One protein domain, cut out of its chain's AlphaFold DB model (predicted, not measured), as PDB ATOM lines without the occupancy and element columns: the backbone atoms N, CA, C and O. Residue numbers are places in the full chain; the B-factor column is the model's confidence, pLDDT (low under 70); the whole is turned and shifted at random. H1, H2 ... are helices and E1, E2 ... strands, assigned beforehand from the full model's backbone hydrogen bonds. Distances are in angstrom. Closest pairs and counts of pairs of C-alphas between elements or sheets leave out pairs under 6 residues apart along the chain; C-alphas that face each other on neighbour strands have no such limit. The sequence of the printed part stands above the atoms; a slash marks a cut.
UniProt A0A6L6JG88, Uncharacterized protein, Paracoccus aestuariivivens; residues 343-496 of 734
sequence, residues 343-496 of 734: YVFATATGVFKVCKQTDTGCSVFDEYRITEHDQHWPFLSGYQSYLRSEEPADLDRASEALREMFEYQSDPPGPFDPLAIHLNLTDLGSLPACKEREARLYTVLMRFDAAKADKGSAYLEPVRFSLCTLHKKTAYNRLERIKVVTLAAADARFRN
ATOM      1  N   TYR A 343     -28.024  42.254 -39.304       96.19
ATOM      2  CA  TYR A 343     -27.298  43.290 -38.587       96.19
ATOM      3  C   TYR A 343     -25.830  43.296 -38.986       96.19
ATOM      4  O   TYR A 343     -25.245  42.259 -39.302       96.19
ATOM      5  N   VAL A 344     -25.229  44.480 -38.938       93.94
ATOM      6  CA  VAL A 344     -23.795  44.662 -39.140       93.94
ATOM      7  C   VAL A 344     -23.246  45.452 -37.966       93.94
ATOM      8  O   VAL A 344     -23.669  46.577 -37.691       93.94
ATOM      9  N   PHE A 345     -22.286  44.850 -37.281       90.88
ATOM     10  CA  PHE A 345     -21.592  45.433 -36.148       90.88
ATOM     11  C   PHE A 345     -20.143  45.675 -36.530       90.88
ATOM     12  O   PHE A 345     -19.501  44.816 -37.131       90.88
ATOM     13  N   ALA A 346     -19.601  46.822 -36.140       82.81
ATOM     14  CA  ALA A 346     -18.158  46.924 -36.031       82.81
ATOM     15  C   ALA A 346     -17.709  46.115 -34.816       82.81
ATOM     16  O   ALA A 346     -18.294  46.232 -33.737       82.81
ATOM     17  N   THR A 347     -16.658  45.318 -34.969       72.25
ATOM     18  CA  THR A 347     -15.971  44.779 -33.797       72.25
ATOM     19  C   THR A 347     -15.238  45.920 -33.086       72.25
ATOM     20  O   THR A 347     -15.075  47.006 -33.641       72.25
ATOM     21  N   ALA A 348     -14.849  45.717 -31.828       57.31
ATOM     22  CA  ALA A 348     -14.438  46.787 -30.911       57.31
ATOM     23  C   ALA A 348     -13.412  47.789 -31.470       57.31
ATOM     24  O   ALA A 348     -13.465  48.969 -31.154       57.31
ATOM     25  N   THR A 349     -12.491  47.337 -32.315       56.53
ATOM     26  CA  THR A 349     -11.424  48.174 -32.882       56.53
ATOM     27  C   THR A 349     -11.798  48.802 -34.229       56.53
ATOM     28  O   THR A 349     -11.079  49.659 -34.744       56.53
ATOM     29  N   GLY A 350     -12.912  48.374 -34.824       65.44
ATOM     30  CA  GLY A 350     -13.409  48.858 -36.098       65.44
ATOM     31  C   GLY A 350     -14.178  50.163 -35.941       65.44
ATOM     32  O   GLY A 350     -15.134  50.249 -35.170       65.44
ATOM     33  N   VAL A 351     -13.793  51.166 -36.725       70.88
ATOM     34  CA  VAL A 351     -14.647  52.320 -37.002       70.88
ATOM     35  C   VAL A 351     -14.746  52.497 -38.503       70.88
ATOM     36  O   VAL A 351     -13.735  52.687 -39.179       70.88
ATOM     37  N   PHE A 352     -15.966  52.411 -39.023       77.31
ATOM     38  CA  PHE A 352     -16.226  52.460 -40.456       77.31
ATOM     39  C   PHE A 352     -16.999  53.707 -40.816       77.31
ATOM     40  O   PHE A 352     -17.943  54.094 -40.125       77.31
ATOM     41  N   LYS A 353     -16.607  54.312 -41.934       79.44
ATOM     42  CA  LYS A 353     -17.338  55.426 -42.517       79.44
ATOM     43  C   LYS A 353     -18.674  54.925 -43.039       79.44
ATOM     44  O   LYS A 353     -18.747  53.896 -43.707       79.44
ATOM     45  N   VAL A 354     -19.718  55.686 -42.760       86.12
ATOM     46  CA  VAL A 354     -21.058  55.430 -43.261       86.12
ATOM     47  C   VAL A 354     -21.553  56.721 -43.907       86.12
ATOM     48  O   VAL A 354     -21.383  57.800 -43.348       86.12
ATOM     49  N   CYS A 355     -22.112  56.638 -45.113       87.56
ATOM     50  CA  CYS A 355     -22.489  57.819 -45.889       87.56
ATOM     51  C   CYS A 355     -23.991  58.063 -45.807       87.56
ATOM     52  O   CYS A 355     -24.776  57.160 -46.093       87.56
ATOM     53  N   LYS A 356     -24.434  59.289 -45.501       84.56
ATOM     54  CA  LYS A 356     -25.859  59.608 -45.679       84.56
ATOM     55  C   LYS A 356     -26.183  59.604 -47.169       84.56
ATOM     56  O   LYS A 356     -25.336  59.941 -47.997       84.56
ATOM     57  N   GLN A 357     -27.425  59.279 -47.524       83.44
ATOM     58  CA  GLN A 357     -27.881  59.396 -48.915       83.44
ATOM     59  C   GLN A 357     -27.696  60.817 -49.476       83.44
ATOM     60  O   GLN A 357     -27.399  60.983 -50.654       83.44
ATOM     61  N   THR A 358     -27.809  61.845 -48.631       82.75
ATOM     62  CA  THR A 358     -27.649  63.249 -49.032       82.75
ATOM     63  C   THR A 358     -26.193  63.692 -49.207       82.75
ATOM     64  O   THR A 358     -25.954  64.795 -49.702       82.75
ATOM     65  N   ASP A 359     -25.212  62.866 -48.830       79.69
ATOM     66  CA  ASP A 359     -23.796  63.232 -48.890       79.69
ATOM     67  C   ASP A 359     -23.197  62.931 -50.270       79.69
ATOM     68  O   ASP A 359     -22.804  61.807 -50.579       79.69
ATOM     69  N   THR A 360     -23.077  63.969 -51.100       80.06
ATOM     70  CA  THR A 360     -22.535  63.874 -52.471       80.06
ATOM     71  C   THR A 360     -21.010  63.730 -52.535       80.06
ATOM     72  O   THR A 360     -20.484  63.298 -53.555       80.06
ATOM     73  N   GLY A 361     -20.294  64.069 -51.457       79.81
ATOM     74  CA  GLY A 361     -18.833  63.947 -51.345       79.81
ATOM     75  C   GLY A 361     -18.357  62.779 -50.477       79.81
ATOM     76  O   GLY A 361     -17.162  62.663 -50.219       79.81
ATOM     77  N   CYS A 362     -19.273  61.945 -49.977       80.19
ATOM     78  CA  CYS A 362     -18.932  60.797 -49.147       80.19
ATOM     79  C   CYS A 362     -18.762  59.549 -50.015       80.19
ATOM     80  O   CYS A 362     -19.703  59.129 -50.686       80.19
ATOM     81  N   SER A 363     -17.572  58.951 -49.981       80.94
ATOM     82  CA  SER A 363     -17.315  57.635 -50.559       80.94
ATOM     83  C   SER A 363     -17.209  56.606 -49.432       80.94
ATOM     84  O   SER A 363     -16.414  56.758 -48.502       80.94
ATOM     85  N   VAL A 364     -18.024  55.545 -49.519       73.19
ATOM     86  CA  VAL A 364     -17.991  54.396 -48.590       73.19
ATOM     87  C   VAL A 364     -16.700  53.581 -48.717       73.19
ATOM     88  O   VAL A 364     -16.425  52.725 -47.884       73.19
ATOM     89  N   PHE A 365     -15.903  53.858 -49.750       71.50
ATOM     90  CA  PHE A 365     -14.602  53.243 -49.988       71.50
ATOM     91  C   PHE A 365     -13.450  54.046 -49.383       71.50
ATOM     92  O   PHE A 365     -12.308  53.609 -49.481       71.50
ATOM     93  N   ASP A 366     -13.707  55.213 -48.785       69.12
ATOM     94  CA  ASP A 366     -12.651  56.017 -48.172       69.12
ATOM     95  C   ASP A 366     -12.196  55.400 -46.840       69.12
ATOM     96  O   ASP A 366     -13.014  55.021 -46.001       69.12
ATOM     97  N   GLU A 367     -10.883  55.361 -46.601       60.84
ATOM     98  CA  GLU A 367     -10.326  54.920 -45.317       60.84
ATOM     99  C   GLU A 367     -10.698  55.915 -44.211       60.84
ATOM    100  O   GLU A 367     -10.334  57.092 -44.271       60.84
ATOM    101  N   TYR A 368     -11.407  55.445 -43.186       63.94
ATOM    102  CA  TYR A 368     -11.768  56.276 -42.045       63.94
ATOM    103  C   TYR A 368     -10.675  56.233 -40.979       63.94
ATOM    104  O   TYR A 368     -10.305  55.168 -40.487       63.94
ATOM    105  N   ARG A 369     -10.171  57.407 -40.597       60.75
ATOM    106  CA  ARG A 369      -9.363  57.595 -39.391       60.75
ATOM    107  C   ARG A 369     -10.144  58.523 -38.489       60.75
ATOM    108  O   ARG A 369     -10.479  59.618 -38.920       60.75
ATOM    109  N   ILE A 370     -10.422  58.086 -37.266       55.19
ATOM    110  CA  ILE A 370     -11.081  58.939 -36.280       55.19
ATOM    111  C   ILE A 370     -10.137  60.105 -35.998       55.19
ATOM    112  O   ILE A 370      -9.076  59.912 -35.404       55.19
ATOM    113  N   THR A 371     -10.498  61.304 -36.445       57.88
ATOM    114  CA  THR A 371      -9.882  62.527 -35.939       57.88
ATOM    115  C   THR A 371     -10.805  63.144 -34.895       57.88
ATOM    116  O   THR A 371     -12.021  62.948 -34.929       57.88
ATOM    117  N   GLU A 372     -10.253  63.903 -33.946       48.94
ATOM    118  CA  GLU A 372     -11.031  64.550 -32.875       48.94
ATOM    119  C   GLU A 372     -12.129  65.504 -33.399       48.94
ATOM    120  O   GLU A 372     -12.996  65.929 -32.638       48.94
ATOM    121  N   HIS A 373     -12.127  65.841 -34.693       47.94
ATOM    122  CA  HIS A 373     -13.086  66.749 -35.330       47.94
ATOM    123  C   HIS A 373     -14.319  66.051 -35.936       47.94
ATOM    124  O   HIS A 373     -15.257  66.737 -36.344       47.94
ATOM    125  N   ASP A 374     -14.385  64.714 -35.932       57.00
ATOM    126  CA  ASP A 374     -15.432  63.948 -36.629       57.00
ATOM    127  C   ASP A 374     -16.616  63.504 -35.743       57.00
ATOM    128  O   ASP A 374     -17.406  62.647 -36.135       57.00
ATOM    129  N   GLN A 375     -16.808  64.108 -34.562       55.03
ATOM    130  CA  GLN A 375     -17.836  63.696 -33.581       55.03
ATOM    131  C   GLN A 375     -19.301  63.759 -34.082       55.03
ATOM    132  O   GLN A 375     -20.200  63.287 -33.392       55.03
ATOM    133  N   HIS A 376     -19.553  64.327 -35.267       60.16
ATOM    134  CA  HIS A 376     -20.891  64.508 -35.851       60.16
ATOM    135  C   HIS A 376     -21.126  63.702 -37.142       60.16
ATOM    136  O   HIS A 376     -22.203  63.801 -37.740       60.16
ATOM    137  N   TRP A 377     -20.135  62.938 -37.610       65.88
ATOM    138  CA  TRP A 377     -20.265  62.131 -38.824       65.88
ATOM    139  C   TRP A 377     -20.931  60.776 -38.537       65.88
ATOM    140  O   TRP A 377     -20.729  60.222 -37.458       65.88
ATOM    141  N   PRO A 378     -21.722  60.204 -39.471       77.56
ATOM    142  CA  PRO A 378     -22.179  58.829 -39.333       77.56
ATOM    143  C   PRO A 378     -20.977  57.895 -39.439       77.56
ATOM    144  O   PRO A 378     -20.312  57.814 -40.472       77.56
ATOM    145  N   PHE A 379     -20.715  57.166 -38.368       81.56
ATOM    146  CA  PHE A 379     -19.750  56.083 -38.370       81.56
ATOM    147  C   PHE A 379     -20.356  54.871 -37.674       81.56
ATOM    148  O   PHE A 379     -21.244  54.995 -36.831       81.56
ATOM    149  N   LEU A 380     -19.865  53.699 -38.054       84.12
ATOM    150  CA  LEU A 380     -20.159  52.434 -37.405       84.12
ATOM    151  C   LEU A 380     -18.998  52.104 -36.462       84.12
ATOM    152  O   LEU A 380     -17.908  51.810 -36.944       84.12
ATOM    153  N   SER A 381     -19.211  52.152 -35.145       83.00
ATOM    154  CA  SER A 381     -18.264  51.665 -34.127       83.00
ATOM    155  C   SER A 381     -18.919  50.677 -33.166       83.00
ATOM    156  O   SER A 381     -20.098  50.822 -32.836       83.00
ATOM    157  N   GLY A 382     -18.138  49.721 -32.650       73.38
ATOM    158  CA  GLY A 382     -18.626  48.708 -31.705       73.38
ATOM    159  C   GLY A 382     -19.151  49.269 -30.374       73.38
ATOM    160  O   GLY A 382     -19.813  48.546 -29.632       73.38
ATOM    161  N   TYR A 383     -18.897  50.550 -30.080       72.00
ATOM    162  CA  TYR A 383     -19.303  51.226 -28.840       72.00
ATOM    163  C   TYR A 383     -20.538  52.102 -28.975       72.00
ATOM    164  O   TYR A 383     -21.197  52.382 -27.977       72.00
ATOM    165  N   GLN A 384     -20.796  52.621 -30.172       79.44
ATOM    166  CA  GLN A 384     -21.733  53.732 -30.330       79.44
ATOM    167  C   GLN A 384     -22.865  53.408 -31.286       79.44
ATOM    168  O   GLN A 384     -23.894  54.079 -31.222       79.44
ATOM    169  N   SER A 385     -22.729  52.386 -32.134       88.00
ATOM    170  CA  SER A 385     -23.681  52.190 -33.223       88.00
ATOM    171  C   SER A 385     -23.676  50.793 -33.832       88.00
ATOM    172  O   SER A 385     -22.677  50.083 -33.779       88.00
ATOM    173  N   TYR A 386     -24.759  50.454 -34.520       93.25
ATOM    174  CA  TYR A 386     -24.861  49.272 -35.368       93.25
ATOM    175  C   TYR A 386     -25.754  49.562 -36.582       93.25
ATOM    176  O   TYR A 386     -26.555  50.503 -36.570       93.25
ATOM    177  N   LEU A 387     -25.613  48.771 -37.645       94.69
ATOM    178  CA  LEU A 387     -26.497  48.837 -38.810       94.69
ATOM    179  C   LEU A 387     -27.528  47.710 -38.746       94.69
ATOM    180  O   LEU A 387     -27.188  46.567 -38.444       94.69
ATOM    181  N   ARG A 388     -28.771  48.029 -39.099       96.00
ATOM    182  CA  ARG A 388     -29.860  47.072 -39.308       96.00
ATOM    183  C   ARG A 388     -30.277  47.103 -40.777       96.00
ATOM    184  O   ARG A 388     -30.642  48.164 -41.289       96.00
ATOM    185  N   SER A 389     -30.244  45.950 -41.433       94.69
ATOM    186  CA  SER A 389     -30.610  45.765 -42.839       94.69
ATOM    187  C   SER A 389     -31.863  44.903 -42.974       94.69
ATOM    188  O   SER A 389     -32.053  43.958 -42.211       94.69
ATOM    189  N   GLU A 390     -32.693  45.227 -43.965       94.25
ATOM    190  CA  GLU A 390     -33.843  44.417 -44.400       94.25
ATOM    191  C   GLU A 390     -33.448  43.447 -45.546       94.25
ATOM    192  O   GLU A 390     -34.292  42.754 -46.103       94.25
ATOM    193  N   GLU A 391     -32.154  43.370 -45.894       94.94
ATOM    194  CA  GLU A 391     -31.605  42.520 -46.963       94.94
ATOM    195  C   GLU A 391     -30.587  41.484 -46.422       94.94
ATOM    196  O   GLU A 391     -29.406  41.507 -46.787       94.94
ATOM    197  N   PRO A 392     -30.980  40.559 -45.524       93.62
ATOM    198  CA  PRO A 392     -30.044  39.637 -44.872       93.62
ATOM    199  C   PRO A 392     -29.307  38.708 -45.850       93.62
ATOM    200  O   PRO A 392     -28.110  38.488 -45.689       93.62
ATOM    201  N   ALA A 393     -29.963  38.242 -46.918       92.94
ATOM    202  CA  ALA A 393     -29.320  37.394 -47.927       92.94
ATOM    203  C   ALA A 393     -28.147  38.098 -48.639       92.94
ATOM    204  O   ALA A 393     -27.193  37.453 -49.081       92.94
ATOM    205  N   ASP A 394     -28.215  39.422 -48.774       91.81
ATOM    206  CA  ASP A 394     -27.166  40.238 -49.386       91.81
ATOM    207  C   ASP A 394     -25.998  40.465 -48.429       91.81
ATOM    208  O   ASP A 394     -24.859  40.616 -48.890       91.81
ATOM    209  N   LEU A 395     -26.270  40.453 -47.118       93.12
ATOM    210  CA  LEU A 395     -25.256  40.454 -46.069       93.12
ATOM    211  C   LEU A 395     -24.537  39.106 -45.974       93.12
ATOM    212  O   LEU A 395     -23.313  39.102 -45.889       93.12
ATOM    213  N   ASP A 396     -25.252  37.983 -46.067       91.25
ATOM    214  CA  ASP A 396     -24.650  36.641 -46.036       91.25
ATOM    215  C   ASP A 396     -23.621  36.464 -47.157       91.25
ATOM    216  O   ASP A 396     -22.467  36.112 -46.916       91.25
ATOM    217  N   ARG A 397     -24.002  36.809 -48.397       90.12
ATOM    218  CA  ARG A 397     -23.089  36.753 -49.554       90.12
ATOM    219  C   ARG A 397     -21.901  37.703 -49.412       90.12
ATOM    220  O   ARG A 397     -20.824  37.421 -49.929       90.12
ATOM    221  N   ALA A 398     -22.103  38.851 -48.769       87.25
ATOM    222  CA  ALA A 398     -21.039  39.815 -48.513       87.25
ATOM    223  C   ALA A 398     -20.037  39.285 -47.484       87.25
ATOM    224  O   ALA A 398     -18.834  39.385 -47.707       87.25
ATOM    225  N   SER A 399     -20.546  38.719 -46.389       86.19
ATOM    226  CA  SER A 399     -19.747  38.137 -45.313       86.19
ATOM    227  C   SER A 399     -18.897  36.982 -45.826       86.19
ATOM    228  O   SER A 399     -17.701  36.940 -45.559       86.19
ATOM    229  N   GLU A 400     -19.489  36.090 -46.620       85.62
ATOM    230  CA  GLU A 400     -18.777  34.947 -47.192       85.62
ATOM    231  C   GLU A 400     -17.668  35.384 -48.157       85.62
ATOM    232  O   GLU A 400     -16.526  34.953 -48.028       85.62
ATOM    233  N   ALA A 401     -17.963  36.323 -49.063       82.88
ATOM    234  CA  ALA A 401     -16.951  36.864 -49.968       82.88
ATOM    235  C   ALA A 401     -15.801  37.552 -49.206       82.88
ATOM    236  O   ALA A 401     -14.643  37.450 -49.605       82.88
ATOM    237  N   LEU A 402     -16.105  38.250 -48.106       79.56
ATOM    238  CA  LEU A 402     -15.093  38.876 -47.258       79.56
ATOM    239  C   LEU A 402     -14.219  37.828 -46.545       79.56
ATOM    240  O   LEU A 402     -12.998  37.987 -46.509       79.56
ATOM    241  N   ARG A 403     -14.825  36.751 -46.029       79.00
ATOM    242  CA  ARG A 403     -14.122  35.610 -45.423       79.00
ATOM    243  C   ARG A 403     -13.148  34.974 -46.413       79.00
ATOM    244  O   ARG A 403     -11.963  34.869 -46.111       79.00
ATOM    245  N   GLU A 404     -13.616  34.642 -47.618       77.12
ATOM    246  CA  GLU A 404     -12.780  34.079 -48.688       77.12
ATOM    247  C   GLU A 404     -11.613  35.012 -49.058       77.12
ATOM    248  O   GLU A 404     -10.477  34.566 -49.231       77.12
ATOM    249  N   MET A 405     -11.863  36.327 -49.134       74.00
ATOM    250  CA  MET A 405     -10.812  37.322 -49.372       74.00
ATOM    251  C   MET A 405      -9.751  37.342 -48.262       74.00
ATOM    252  O   MET A 405      -8.571  37.528 -48.567       74.00
ATOM    253  N   PHE A 406     -10.143  37.200 -46.993       72.31
ATOM    254  CA  PHE A 406      -9.205  37.182 -45.867       72.31
ATOM    255  C   PHE A 406      -8.393  35.889 -45.807       72.31
ATOM    256  O   PHE A 406      -7.174  35.965 -45.648       72.31
ATOM    257  N   GLU A 407      -9.033  34.735 -45.991       69.31
ATOM    258  CA  GLU A 407      -8.361  33.429 -46.043       69.31
ATOM    259  C   GLU A 407      -7.296  33.403 -47.145       69.31
ATOM    260  O   GLU A 407      -6.153  33.000 -46.913       69.31
ATOM    261  N   TYR A 408      -7.624  33.959 -48.312       67.62
ATOM    262  CA  TYR A 408      -6.675  34.118 -49.408       67.62
ATOM    263  C   TYR A 408      -5.485  35.032 -49.062       67.62
ATOM    264  O   TYR A 408      -4.377  34.820 -49.542       67.62
ATOM    265  N   GLN A 409      -5.680  36.065 -48.234       64.31
ATOM    266  CA  GLN A 409      -4.594  36.963 -47.815       64.31
ATOM    267  C   GLN A 409      -3.695  36.371 -46.721       64.31
ATOM    268  O   GLN A 409      -2.564  36.838 -46.547       64.31
ATOM    269  N   SER A 410      -4.185  35.402 -45.944       58.69
ATOM    270  CA  SER A 410      -3.390  34.755 -44.894       58.69
ATOM    271  C   SER A 410      -2.337  33.786 -45.432       58.69
ATOM    272  O   SER A 410      -1.272  33.695 -44.816       58.69
ATOM    273  N   ASP A 411      -2.580  33.152 -46.582       55.69
ATOM    274  CA  ASP A 411      -1.634  32.246 -47.239       55.69
ATOM    275  C   ASP A 411      -0.882  32.943 -48.388       55.69
ATOM    276  O   ASP A 411      -1.487  33.678 -49.167       55.69
ATOM    277  N   PRO A 412       0.442  32.748 -48.557       52.75
ATOM    278  CA  PRO A 412       1.122  33.181 -49.771       52.75
ATOM    279  C   PRO A 412       0.603  32.326 -50.941       52.75
ATOM    280  O   PRO A 412       0.883  31.124 -50.968       52.75
ATOM    281  N   PRO A 413      -0.135  32.896 -51.913       51.34
ATOM    282  CA  PRO A 413      -0.765  32.088 -52.943       51.34
ATOM    283  C   PRO A 413       0.304  31.375 -53.769       51.34
ATOM    284  O   PRO A 413       1.264  31.982 -54.258       51.34
ATOM    285  N   GLY A 414       0.131  30.065 -53.939       52.97
ATOM    286  CA  GLY A 414       0.898  29.315 -54.921       52.97
ATOM    287  C   GLY A 414       0.632  29.865 -56.333       52.97
ATOM    288  O   GLY A 414      -0.443  30.402 -56.597       52.97
ATOM    289  N   PRO A 415       1.563  29.704 -57.290       47.78
ATOM    290  CA  PRO A 415       1.430  30.248 -58.648       47.78
ATOM    291  C   PRO A 415       0.259  29.675 -59.476       47.78
ATOM    292  O   PRO A 415       0.078  30.075 -60.622       47.78
ATOM    293  N   PHE A 416      -0.530  28.749 -58.920       51.56
ATOM    294  CA  PHE A 416      -1.635  28.055 -59.588       51.56
ATOM    295  C   PHE A 416      -2.877  27.902 -58.700       51.56
ATOM    296  O   PHE A 416      -3.605  26.926 -58.859       51.56
ATOM    297  N   ASP A 417      -3.114  28.815 -57.755       57.09
ATOM    298  CA  ASP A 417      -4.302  28.737 -56.902       57.09
ATOM    299  C   ASP A 417      -5.594  28.979 -57.719       57.09
ATOM    300  O   ASP A 417      -5.808  30.094 -58.213       57.09
ATOM    301  N   PRO A 418      -6.469  27.966 -57.886       54.62
ATOM    302  CA  PRO A 418      -7.719  28.102 -58.631       54.62
ATOM    303  C   PRO A 418      -8.673  29.139 -58.022       54.62
ATOM    304  O   PRO A 418      -9.472  29.719 -58.758       54.62
ATOM    305  N   LEU A 419      -8.586  29.420 -56.712       52.06
ATOM    306  CA  LEU A 419      -9.426  30.427 -56.047       52.06
ATOM    307  C   LEU A 419      -9.139  31.852 -56.543       52.06
ATOM    308  O   LEU A 419     -10.066  32.655 -56.674       52.06
ATOM    309  N   ALA A 420      -7.894  32.152 -56.931       51.38
ATOM    310  CA  ALA A 420      -7.515  33.459 -57.476       51.38
ATOM    311  C   ALA A 420      -8.198  33.777 -58.822       51.38
ATOM    312  O   ALA A 420      -8.333  34.940 -59.194       51.38
ATOM    313  N   ILE A 421      -8.646  32.751 -59.558       54.50
ATOM    314  CA  ILE A 421      -9.372  32.912 -60.828       54.50
ATOM    315  C   ILE A 421     -10.829  33.336 -60.573       54.50
ATOM    316  O   ILE A 421     -11.437  33.995 -61.417       54.50
ATOM    317  N   HIS A 422     -11.385  32.991 -59.408       58.53
ATOM    318  CA  HIS A 422     -12.769  33.295 -59.045       58.53
ATOM    319  C   HIS A 422     -12.930  34.648 -58.337       58.53
ATOM    320  O   HIS A 422     -13.960  35.301 -58.508       58.53
ATOM    321  N   LEU A 423     -11.908  35.116 -57.611       62.31
ATOM    322  CA  LEU A 423     -11.913  36.423 -56.949       62.31
ATOM    323  C   LEU A 423     -11.175  37.467 -57.798       62.31
ATOM    324  O   LEU A 423      -9.951  37.591 -57.748       62.31
ATOM    325  N   ASN A 424     -11.918  38.271 -58.565       66.62
ATOM    326  CA  ASN A 424     -11.337  39.397 -59.298       66.62
ATOM    327  C   ASN A 424     -11.010  40.571 -58.353       66.62
ATOM    328  O   ASN A 424     -11.738  41.558 -58.276       66.62
ATOM    329  N   LEU A 425      -9.876  40.480 -57.657       66.25
ATOM    330  CA  LEU A 425      -9.398  41.515 -56.730       66.25
ATOM    331  C   LEU A 425      -8.967  42.821 -57.427       66.25
ATOM    332  O   LEU A 425      -8.717  43.820 -56.752       66.25
ATOM    333  N   THR A 426      -8.865  42.836 -58.761       69.25
ATOM    334  CA  THR A 426      -8.490  44.043 -59.523       69.25
ATOM    335  C   THR A 426      -9.657  45.007 -59.727       69.25
ATOM    336  O   THR A 426      -9.432  46.199 -59.926       69.25
ATOM    337  N   ASP A 427     -10.891  44.511 -59.616       76.94
ATOM    338  CA  ASP A 427     -12.118  45.301 -59.675       76.94
ATOM    339  C   ASP A 427     -12.939  45.064 -58.405       76.94
ATOM    340  O   ASP A 427     -13.905  44.297 -58.387       76.94
ATOM    341  N   LEU A 428     -12.533  45.726 -57.317       71.12
ATOM    342  CA  LEU A 428     -13.192  45.600 -56.015       71.12
ATOM    343  C   LEU A 428     -14.695  45.907 -56.100       71.12
ATOM    344  O   LEU A 428     -15.475  45.250 -55.422       71.12
ATOM    345  N   GLY A 429     -15.129  46.823 -56.974       78.50
ATOM    346  CA  GLY A 429     -16.548  47.166 -57.143       78.50
ATOM    347  C   GLY A 429     -17.420  46.006 -57.644       78.50
ATOM    348  O   GLY A 429     -18.636  46.010 -57.437       78.50
ATOM    349  N   SER A 430     -16.815  44.991 -58.268       80.00
ATOM    350  CA  SER A 430     -17.520  43.800 -58.750       80.00
ATOM    351  C   SER A 430     -17.842  42.785 -57.645       80.00
ATOM    352  O   SER A 430     -18.810  42.024 -57.775       80.00
ATOM    353  N   LEU A 431     -17.090  42.797 -56.537       82.38
ATOM    354  CA  LEU A 431     -17.233  41.827 -55.453       82.38
ATOM    355  C   LEU A 431     -18.484  42.118 -54.615       82.38
ATOM    356  O   LEU A 431     -18.703  43.272 -54.236       82.38
ATOM    357  N   PRO A 432     -19.288  41.098 -54.246       87.38
ATOM    358  CA  PRO A 432     -20.458  41.288 -53.399       87.38
ATOM    359  C   PRO A 432     -20.140  42.086 -52.135       87.38
ATOM    360  O   PRO A 432     -20.811  43.087 -51.913       87.38
ATOM    361  N   ALA A 433     -19.100  41.734 -51.371       86.12
ATOM    362  CA  ALA A 433     -18.694  42.448 -50.150       86.12
ATOM    363  C   ALA A 433     -18.493  43.957 -50.353       86.12
ATOM    364  O   ALA A 433     -18.753  44.754 -49.453       86.12
ATOM    365  N   CYS A 434     -18.088  44.341 -51.560       84.50
ATOM    366  CA  CYS A 434     -17.696  45.693 -51.888       84.50
ATOM    367  C   CYS A 434     -18.779  46.559 -52.528       84.50
ATOM    368  O   CYS A 434     -18.607  47.774 -52.639       84.50
ATOM    369  N   LYS A 435     -19.915  45.974 -52.904       87.50
ATOM    370  CA  LYS A 435     -21.056  46.745 -53.402       87.50
ATOM    371  C   LYS A 435     -21.622  47.660 -52.318       87.50
ATOM    372  O   LYS A 435     -21.689  47.294 -51.145       87.50
ATOM    373  N   GLU A 436     -22.039  48.849 -52.729       89.19
ATOM    374  CA  GLU A 436     -22.764  49.762 -51.853       89.19
ATOM    375  C   GLU A 436     -24.109  49.141 -51.457       89.19
ATOM    376  O   GLU A 436     -24.783  48.517 -52.279       89.19
ATOM    377  N   ARG A 437     -24.463  49.288 -50.181       90.62
ATOM    378  CA  ARG A 437     -25.694  48.781 -49.572       90.62
ATOM    379  C   ARG A 437     -26.336  49.853 -48.732       90.62
ATOM    380  O   ARG A 437     -25.639  50.726 -48.218       90.62
ATOM    381  N   GLU A 438     -27.634  49.723 -48.519       93.12
ATOM    382  CA  GLU A 438     -28.379  50.597 -47.628       93.12
ATOM    383  C   GLU A 438     -28.758  49.867 -46.344       93.12
ATOM    384  O   GLU A 438     -29.183  48.715 -46.353       93.12
ATOM    385  N   ALA A 439     -28.593  50.543 -45.214       94.25
ATOM    386  CA  ALA A 439     -29.067  50.063 -43.926       94.25
ATOM    387  C   ALA A 439     -29.491  51.234 -43.048       94.25
ATOM    388  O   ALA A 439     -29.132  52.387 -43.276       94.25
ATOM    389  N   ARG A 440     -30.266  50.942 -42.011       94.94
ATOM    390  CA  ARG A 440     -30.622  51.920 -40.983       94.94
ATOM    391  C   ARG A 440     -29.540  51.912 -39.907       94.94
ATOM    392  O   ARG A 440     -29.207  50.852 -39.381       94.94
ATOM    393  N   LEU A 441     -28.991  53.084 -39.592       93.69
ATOM    394  CA  LEU A 441     -27.965  53.250 -38.562       93.69
ATOM    395  C   LEU A 441     -28.616  53.613 -37.234       93.69
ATOM    396  O   LEU A 441     -29.320  54.617 -37.132       93.69
ATOM    397  N   TYR A 442     -28.364  52.790 -36.229       92.62
ATOM    398  CA  TYR A 442     -28.864  52.958 -34.874       92.62
ATOM    399  C   TYR A 442     -27.704  53.303 -33.954       92.62
ATOM    400  O   TYR A 442     -26.606  52.765 -34.110       92.62
ATOM    401  N   THR A 443     -27.946  54.183 -32.982       88.00
ATOM    402  CA  THR A 443     -27.038  54.291 -31.840       88.00
ATOM    403  C   THR A 443     -27.256  53.106 -30.905       88.00
ATOM    404  O   THR A 443     -28.325  52.495 -30.893       88.00
ATOM    405  N   VAL A 444     -26.257  52.779 -30.093       79.75
ATOM    406  CA  VAL A 444     -26.398  51.771 -29.034       79.75
ATOM    407  C   VAL A 444     -27.632  52.068 -28.163       79.75
ATOM    408  O   VAL A 444     -27.925  53.232 -27.884       79.75
ATOM    409  N   LEU A 445     -28.368  51.017 -27.773       76.69
ATOM    410  CA  LEU A 445     -29.669  51.055 -27.065       76.69
ATOM    411  C   LEU A 445     -30.848  51.644 -27.858       76.69
ATOM    412  O   LEU A 445     -31.984  51.609 -27.386       76.69
ATOM    413  N   MET A 446     -30.620  52.177 -29.058       83.56
ATOM    414  CA  MET A 446     -31.701  52.655 -29.911       83.56
ATOM    415  C   MET A 446     -32.341  51.464 -30.624       83.56
ATOM    416  O   MET A 446     -31.637  50.657 -31.230       83.56
ATOM    417  N   ARG A 447     -33.668  51.359 -30.534       82.75
ATOM    418  CA  ARG A 447     -34.443  50.210 -31.012       82.75
ATOM    419  C   ARG A 447     -35.285  50.548 -32.228       82.75
ATOM    420  O   ARG A 447     -35.711  51.693 -32.405       82.75
ATOM    421  N   PHE A 448     -35.567  49.526 -33.029       87.75
ATOM    422  CA  PHE A 448     -36.518  49.644 -34.126       87.75
ATOM    423  C   PHE A 448     -37.929  49.909 -33.585       87.75
ATOM    424  O   PHE A 448     -38.430  49.170 -32.741       87.75
ATOM    425  N   ASP A 449     -38.589  50.939 -34.107       86.06
ATOM    426  CA  ASP A 449     -39.950  51.311 -33.713       86.06
ATOM    427  C   ASP A 449     -40.804  51.577 -34.954       86.06
ATOM    428  O   ASP A 449     -40.714  52.639 -35.566       86.06
ATOM    429  N   ALA A 450     -41.657  50.616 -35.318       84.56
ATOM    430  CA  ALA A 450     -42.498  50.702 -36.511       84.56
ATOM    431  C   ALA A 450     -43.456  51.908 -36.517       84.56
ATOM    432  O   ALA A 450     -43.937  52.289 -37.585       84.56
ATOM    433  N   ALA A 451     -43.755  52.500 -35.356       87.56
ATOM    434  CA  ALA A 451     -44.658  53.643 -35.252       87.56
ATOM    435  C   ALA A 451     -43.963  54.984 -35.534       87.56
ATOM    436  O   ALA A 451     -44.639  55.986 -35.787       87.56
ATOM    437  N   LYS A 452     -42.627  55.030 -35.493       85.38
ATOM    438  CA  LYS A 452     -41.859  56.246 -35.773       85.38
ATOM    439  C   LYS A 452     -41.545  56.371 -37.257       85.38
ATOM    440  O   LYS A 452     -41.232  55.393 -37.929       85.38
ATOM    441  N   ALA A 453     -41.557  57.608 -37.753       84.12
ATOM    442  CA  ALA A 453     -41.244  57.904 -39.150       84.12
ATOM    443  C   ALA A 453     -39.819  57.467 -39.545       84.12
ATOM    444  O   ALA A 453     -39.618  56.942 -40.635       84.12
ATOM    445  N   ASP A 454     -38.846  57.624 -38.644       81.81
ATOM    446  CA  ASP A 454     -37.452  57.184 -38.809       81.81
ATOM    447  C   ASP A 454     -37.213  55.730 -38.373       81.81
ATOM    448  O   ASP A 454     -36.072  55.263 -38.339       81.81
ATOM    449  N   LYS A 455     -38.275  55.015 -37.989       89.00
ATOM    450  CA  LYS A 455     -38.233  53.687 -37.376       89.00
ATOM    451  C   LYS A 455     -37.291  53.585 -36.166       89.00
ATOM    452  O   LYS A 455     -36.723  52.520 -35.912       89.00
ATOM    453  N   GLY A 456     -37.076  54.690 -35.451       87.44
ATOM    454  CA  GLY A 456     -36.136  54.767 -34.339       87.44
ATOM    455  C   GLY A 456     -34.668  54.707 -34.755       87.44
ATOM    456  O   GLY A 456     -33.848  54.380 -33.917       87.44
ATOM    457  N   SER A 457     -34.311  54.978 -36.012       91.56
ATOM    458  CA  SER A 457     -32.906  55.085 -36.432       91.56
ATOM    459  C   SER A 457     -32.344  56.488 -36.182       91.56
ATOM    460  O   SER A 457     -33.087  57.463 -36.103       91.56
ATOM    461  N   ALA A 458     -31.020  56.619 -36.071       89.19
ATOM    462  CA  ALA A 458     -30.358  57.903 -35.824       89.19
ATOM    463  C   ALA A 458     -30.503  58.897 -36.996       89.19
ATOM    464  O   ALA A 458     -30.203  60.084 -36.853       89.19
ATOM    465  N   TYR A 459     -30.951  58.414 -38.160       88.44
ATOM    466  CA  TYR A 459     -31.105  59.179 -39.390       88.44
ATOM    467  C   TYR A 459     -32.450  58.880 -40.057       88.44
ATOM    468  O   TYR A 459     -32.850  57.728 -40.180       88.44
ATOM    469  N   LEU A 460     -33.124  59.923 -40.554       87.56
ATOM    470  CA  LEU A 460     -34.440  59.801 -41.200       87.56
ATOM    471  C   LEU A 460     -34.451  58.863 -42.411       87.56
ATOM    472  O   LEU A 460     -35.467  58.217 -42.656       87.56
ATOM    473  N   GLU A 461     -33.336  58.757 -43.130       89.94
ATOM    474  CA  GLU A 461     -33.180  57.903 -44.309       89.94
ATOM    475  C   GLU A 461     -32.116  56.824 -44.078       89.94
ATOM    476  O   GLU A 461     -31.239  57.005 -43.221       89.94
ATOM    477  N   PRO A 462     -32.166  55.701 -44.823       92.25
ATOM    478  CA  PRO A 462     -31.089  54.728 -44.826       92.25
ATOM    479  C   PRO A 462     -29.752  55.386 -45.165       92.25
ATOM    480  O   PRO A 462     -29.660  56.383 -45.886       92.25
ATOM    481  N   VAL A 463     -28.693  54.803 -44.633       92.88
ATOM    482  CA  VAL A 463     -27.322  55.201 -44.907       92.88
ATOM    483  C   VAL A 463     -26.637  54.139 -45.747       92.88
ATOM    484  O   VAL A 463     -26.963  52.953 -45.677       92.88
ATOM    485  N   ARG A 464     -25.677  54.585 -46.547       92.06
ATOM    486  CA  ARG A 464     -24.930  53.768 -47.491       92.06
ATOM    487  C   ARG A 464     -23.647  53.272 -46.841       92.06
ATOM    488  O   ARG A 464     -22.939  54.048 -46.193       92.06
ATOM    489  N   PHE A 465     -23.345  51.992 -47.010       89.94
ATOM    490  CA  PHE A 465     -22.140  51.353 -46.485       89.94
ATOM    491  C   PHE A 465     -21.644  50.244 -47.422       89.94
ATOM    492  O   PHE A 465     -22.352  49.809 -48.329       89.94
ATOM    493  N   SER A 466     -20.411  49.792 -47.203       86.81
ATOM    494  CA  SER A 466     -19.792  48.666 -47.905       86.81
ATOM    495  C   SER A 466     -18.912  47.890 -46.924       86.81
ATOM    496  O   SER A 466     -18.398  48.473 -45.971       86.81
ATOM    497  N   LEU A 467     -18.750  46.580 -47.132       83.44
ATOM    498  CA  LEU A 467     -17.911  45.720 -46.290       83.44
ATOM    499  C   LEU A 467     -16.482  45.575 -46.844       83.44
ATOM    500  O   LEU A 467     -15.736  44.703 -46.404       83.44
ATOM    501  N   CYS A 468     -16.082  46.412 -47.810       76.25
ATOM    502  CA  CYS A 468     -14.715  46.400 -48.324       76.25
ATOM    503  C   CYS A 468     -13.690  46.707 -47.232       76.25
ATOM    504  O   CYS A 468     -13.791  47.714 -46.530       76.25
ATOM    505  N   THR A 469     -12.593  45.957 -47.231       66.25
ATOM    506  CA  THR A 469     -11.338  46.436 -46.653       66.25
ATOM    507  C   THR A 469     -10.449  46.994 -47.764       66.25
ATOM    508  O   THR A 469     -10.206  46.344 -48.782       66.25
ATOM    509  N   LEU A 470      -9.958  48.229 -47.604       55.41
ATOM    510  CA  LEU A 470      -8.923  48.751 -48.494       55.41
ATOM    511  C   LEU A 470      -7.626  47.979 -48.231       55.41
ATOM    512  O   LEU A 470      -7.081  47.996 -47.124       55.41
ATOM    513  N   HIS A 471      -7.122  47.299 -49.258       49.22
ATOM    514  CA  HIS A 471      -5.846  46.602 -49.188       49.22
ATOM    515  C   HIS A 471      -4.703  47.626 -49.088       49.22
ATOM    516  O   HIS A 471      -4.318  48.259 -50.072       49.22
ATOM    517  N   LYS A 472      -4.131  47.789 -47.893       49.50
ATOM    518  CA  LYS A 472      -2.804  48.388 -47.711       49.50
ATOM    519  C   LYS A 472      -1.820  47.290 -47.338       49.50
ATOM    520  O   LYS A 472      -2.147  46.403 -46.562       49.50
ATOM    521  N   LYS A 473      -0.581  47.402 -47.835       42.66
ATOM    522  CA  LYS A 473       0.570  46.509 -47.562       42.66
ATOM    523  C   LYS A 473       0.956  46.360 -46.077       42.66
ATOM    524  O   LYS A 473       1.983  45.769 -45.765       42.66
ATOM    525  N   THR A 474       0.197  46.940 -45.161       45.00
ATOM    526  CA  THR A 474       0.433  46.835 -43.727       45.00
ATOM    527  C   THR A 474      -0.287  45.595 -43.206       45.00
ATOM    528  O   THR A 474      -1.485  45.455 -43.427       45.00
ATOM    529  N   ALA A 475       0.424  44.715 -42.500       40.50
ATOM    530  CA  ALA A 475      -0.023  43.392 -42.045       40.50
ATOM    531  C   ALA A 475      -1.258  43.361 -41.100       40.50
ATOM    532  O   ALA A 475      -1.636  42.297 -40.622       40.50
ATOM    533  N   TYR A 476      -1.911  44.500 -40.844       44.25
ATOM    534  CA  TYR A 476      -2.906  44.714 -39.781       44.25
ATOM    535  C   TYR A 476      -4.379  44.482 -40.175       44.25
ATOM    536  O   TYR A 476      -5.280  44.892 -39.441       44.25
ATOM    537  N   ASN A 477      -4.658  43.842 -41.313       47.53
ATOM    538  CA  ASN A 477      -6.031  43.551 -41.764       47.53
ATOM    539  C   ASN A 477      -6.515  42.129 -41.417       47.53
ATOM    540  O   ASN A 477      -7.530  41.698 -41.947       47.53
ATOM    541  N   ARG A 478      -5.813  41.391 -40.543       46.22
ATOM    542  CA  ARG A 478      -6.096  39.965 -40.281       46.22
ATOM    543  C   ARG A 478      -7.282  39.679 -39.353       46.22
ATOM    544  O   ARG A 478      -7.692  38.529 -39.270       46.22
ATOM    545  N   LEU A 479      -7.838  40.683 -38.676       51.34
ATOM    546  CA  LEU A 479      -9.033  40.503 -37.849       51.34
ATOM    547  C   LEU A 479     -10.292  40.893 -38.622       51.34
ATOM    548  O   LEU A 479     -10.329  41.957 -39.244       51.34
ATOM    549  N   GLU A 480     -11.346  40.081 -38.516       59.81
ATOM    550  CA  GLU A 480     -12.698  40.489 -38.898       59.81
ATOM    551  C   GLU A 480     -13.092  41.724 -38.078       59.81
ATOM    552  O   GLU A 480     -13.447  41.665 -36.898       59.81
ATOM    553  N   ARG A 481     -12.980  42.895 -38.706       73.44
ATOM    554  CA  ARG A 481     -13.350  44.170 -38.083       73.44
ATOM    555  C   ARG A 481     -14.855  44.434 -38.143       73.44
ATOM    556  O   ARG A 481     -15.347  45.370 -37.515       73.44
ATOM    557  N   ILE A 482     -15.577  43.623 -38.907       80.88
ATOM    558  CA  ILE A 482     -17.021  43.679 -39.071       80.88
ATOM    559  C   ILE A 482     -17.576  42.306 -38.745       80.88
ATOM    560  O   ILE A 482     -17.079  41.306 -39.251       80.88
ATOM    561  N   LYS A 483     -18.636  42.280 -37.946       87.88
ATOM    562  CA  LYS A 483     -19.436  41.095 -37.705       87.88
ATOM    563  C   LYS A 483     -20.799  41.256 -38.360       87.88
ATOM    564  O   LYS A 483     -21.526  42.207 -38.069       87.88
ATOM    565  N   VAL A 484     -21.142  40.308 -39.220       92.00
ATOM    566  CA  VAL A 484     -22.467  40.201 -39.830       92.00
ATOM    567  C   VAL A 484     -23.284  39.187 -39.036       92.00
ATOM    568  O   VAL A 484     -22.806  38.097 -38.733       92.00
ATOM    569  N   VAL A 485     -24.511  39.558 -38.675       94.88
ATOM    570  CA  VAL A 485     -25.434  38.698 -37.927       94.88
ATOM    571  C   VAL A 485     -26.730  38.559 -38.713       94.88
ATOM    572  O   VAL A 485     -27.465  39.527 -38.900       94.88
ATOM    573  N   THR A 486     -27.012  37.341 -39.157       96.31
ATOM    574  CA  THR A 486     -28.226  36.939 -39.879       96.31
ATOM    575  C   THR A 486     -28.774  35.653 -39.271       96.31
ATOM    576  O   THR A 486     -28.093  34.991 -38.481       96.31
ATOM    577  N   LEU A 487     -29.996  35.265 -39.651       95.50
ATOM    578  CA  LEU A 487     -30.570  33.989 -39.224       95.50
ATOM    579  C   LEU A 487     -29.697  32.804 -39.661       95.50
ATOM    580  O   LEU A 487     -29.416  31.926 -38.854       95.50
ATOM    581  N   ALA A 488     -29.206  32.812 -40.905       92.81
ATOM    582  CA  ALA A 488     -28.350  31.750 -41.429       92.81
ATOM    583  C   ALA A 488     -27.024  31.638 -40.656       92.81
ATOM    584  O   ALA A 488     -26.587  30.525 -40.344       92.81
ATOM    585  N   ALA A 489     -26.413  32.777 -40.309       90.88
ATOM    586  CA  ALA A 489     -25.201  32.817 -39.496       90.88
ATOM    587  C   ALA A 489     -25.454  32.300 -38.069       90.88
ATOM    588  O   ALA A 489     -24.673  31.491 -37.563       90.88
ATOM    589  N   ALA A 490     -26.562  32.710 -37.441       92.19
ATOM    590  CA  ALA A 490     -26.953  32.236 -36.116       92.19
ATOM    591  C   ALA A 490     -27.213  30.723 -36.118       92.19
ATOM    592  O   ALA A 490     -26.622  30.000 -35.320       92.19
ATOM    593  N   ASP A 491     -27.992  30.221 -37.076       91.06
ATOM    594  CA  ASP A 491     -28.245  28.793 -37.262       91.06
ATOM    595  C   ASP A 491     -26.948  27.995 -37.422       91.06
ATOM    596  O   ASP A 491     -26.739  26.980 -36.759       91.06
ATOM    597  N   ALA A 492     -26.051  28.437 -38.308       85.75
ATOM    598  CA  ALA A 492     -24.769  27.771 -38.514       85.75
ATOM    599  C   ALA A 492     -23.938  27.728 -37.226       85.75
ATOM    600  O   ALA A 492     -23.321  26.702 -36.924       85.75
ATOM    601  N   ARG A 493     -23.964  28.814 -36.447       84.50
ATOM    602  CA  ARG A 493     -23.226  28.927 -35.193       84.50
ATOM    603  C   ARG A 493     -23.808  28.038 -34.097       84.50
ATOM    604  O   ARG A 493     -23.057  27.282 -33.487       84.50
ATOM    605  N   PHE A 494     -25.119  28.090 -33.862       84.38
ATOM    606  CA  PHE A 494     -25.777  27.349 -32.782       84.38
ATOM    607  C   PHE A 494     -25.931  25.852 -33.076       84.38
ATOM    608  O   PHE A 494     -25.852  25.051 -32.147       84.38
ATOM    609  N   ARG A 495     -26.044  25.435 -34.348       80.44
ATOM    610  CA  ARG A 495     -26.097  24.006 -34.722       80.44
ATOM    611  C   ARG A 495     -24.866  23.209 -34.297       80.44
ATOM    612  O   ARG A 495     -24.990  22.029 -33.995       80.44
ATOM    613  N   ASN A 496     -23.698  23.846 -34.288       69.50
ATOM    614  CA  ASN A 496     -22.425  23.215 -33.932       69.50
ATOM    615  C   ASN A 496     -21.955  23.604 -32.527       69.50
ATOM    616  O   ASN A 496     -20.863  23.222 -32.101       69.50
TER     617      ASN A 496
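Overview. This is residues 343 to 496 of the 734 residues of an uncharacterized protein of Paracoccus aestuariivivens (UniProt A0A6L6JG88). There is little regular structure: H1 covers the E1 and E7 end of a sheet curled like part of a barrel, and H3's residues 490 to 495 stick out. The 154 printed residues hold three named helices and seven strands, 61 residues, mixed. The antiparallel sheet runs E6 E5 E4 E1 E7; the whole is compact, radius of gyration of the C-alphas 16.4 A, spans 55, 41 and 26 A.

Arrangement. Find E5, residues 437 to 443: N 442 and O 386 of E4, residues 385 to 389, are within hydrogen-bond range, 2.9 A. H1, residues 392 to 410, with every O i to N i+4 pair within hydrogen-bond range, is on the sheet. The closest C-alphas of H1 and E7, residues 482 to 485, are Ser 399 and Val 484, 6.5 A.

Along the chain. Find C-alpha 392 at (-30.044, 39.637, -44.872); H1 runs 27.1 A to C-alpha 410 at (-3.390, 34.755, -44.894).

Size, cuts and confidence. The printed part has no cut; residues 444 to 462 are a long link; 48 residues are under pLDDT 70.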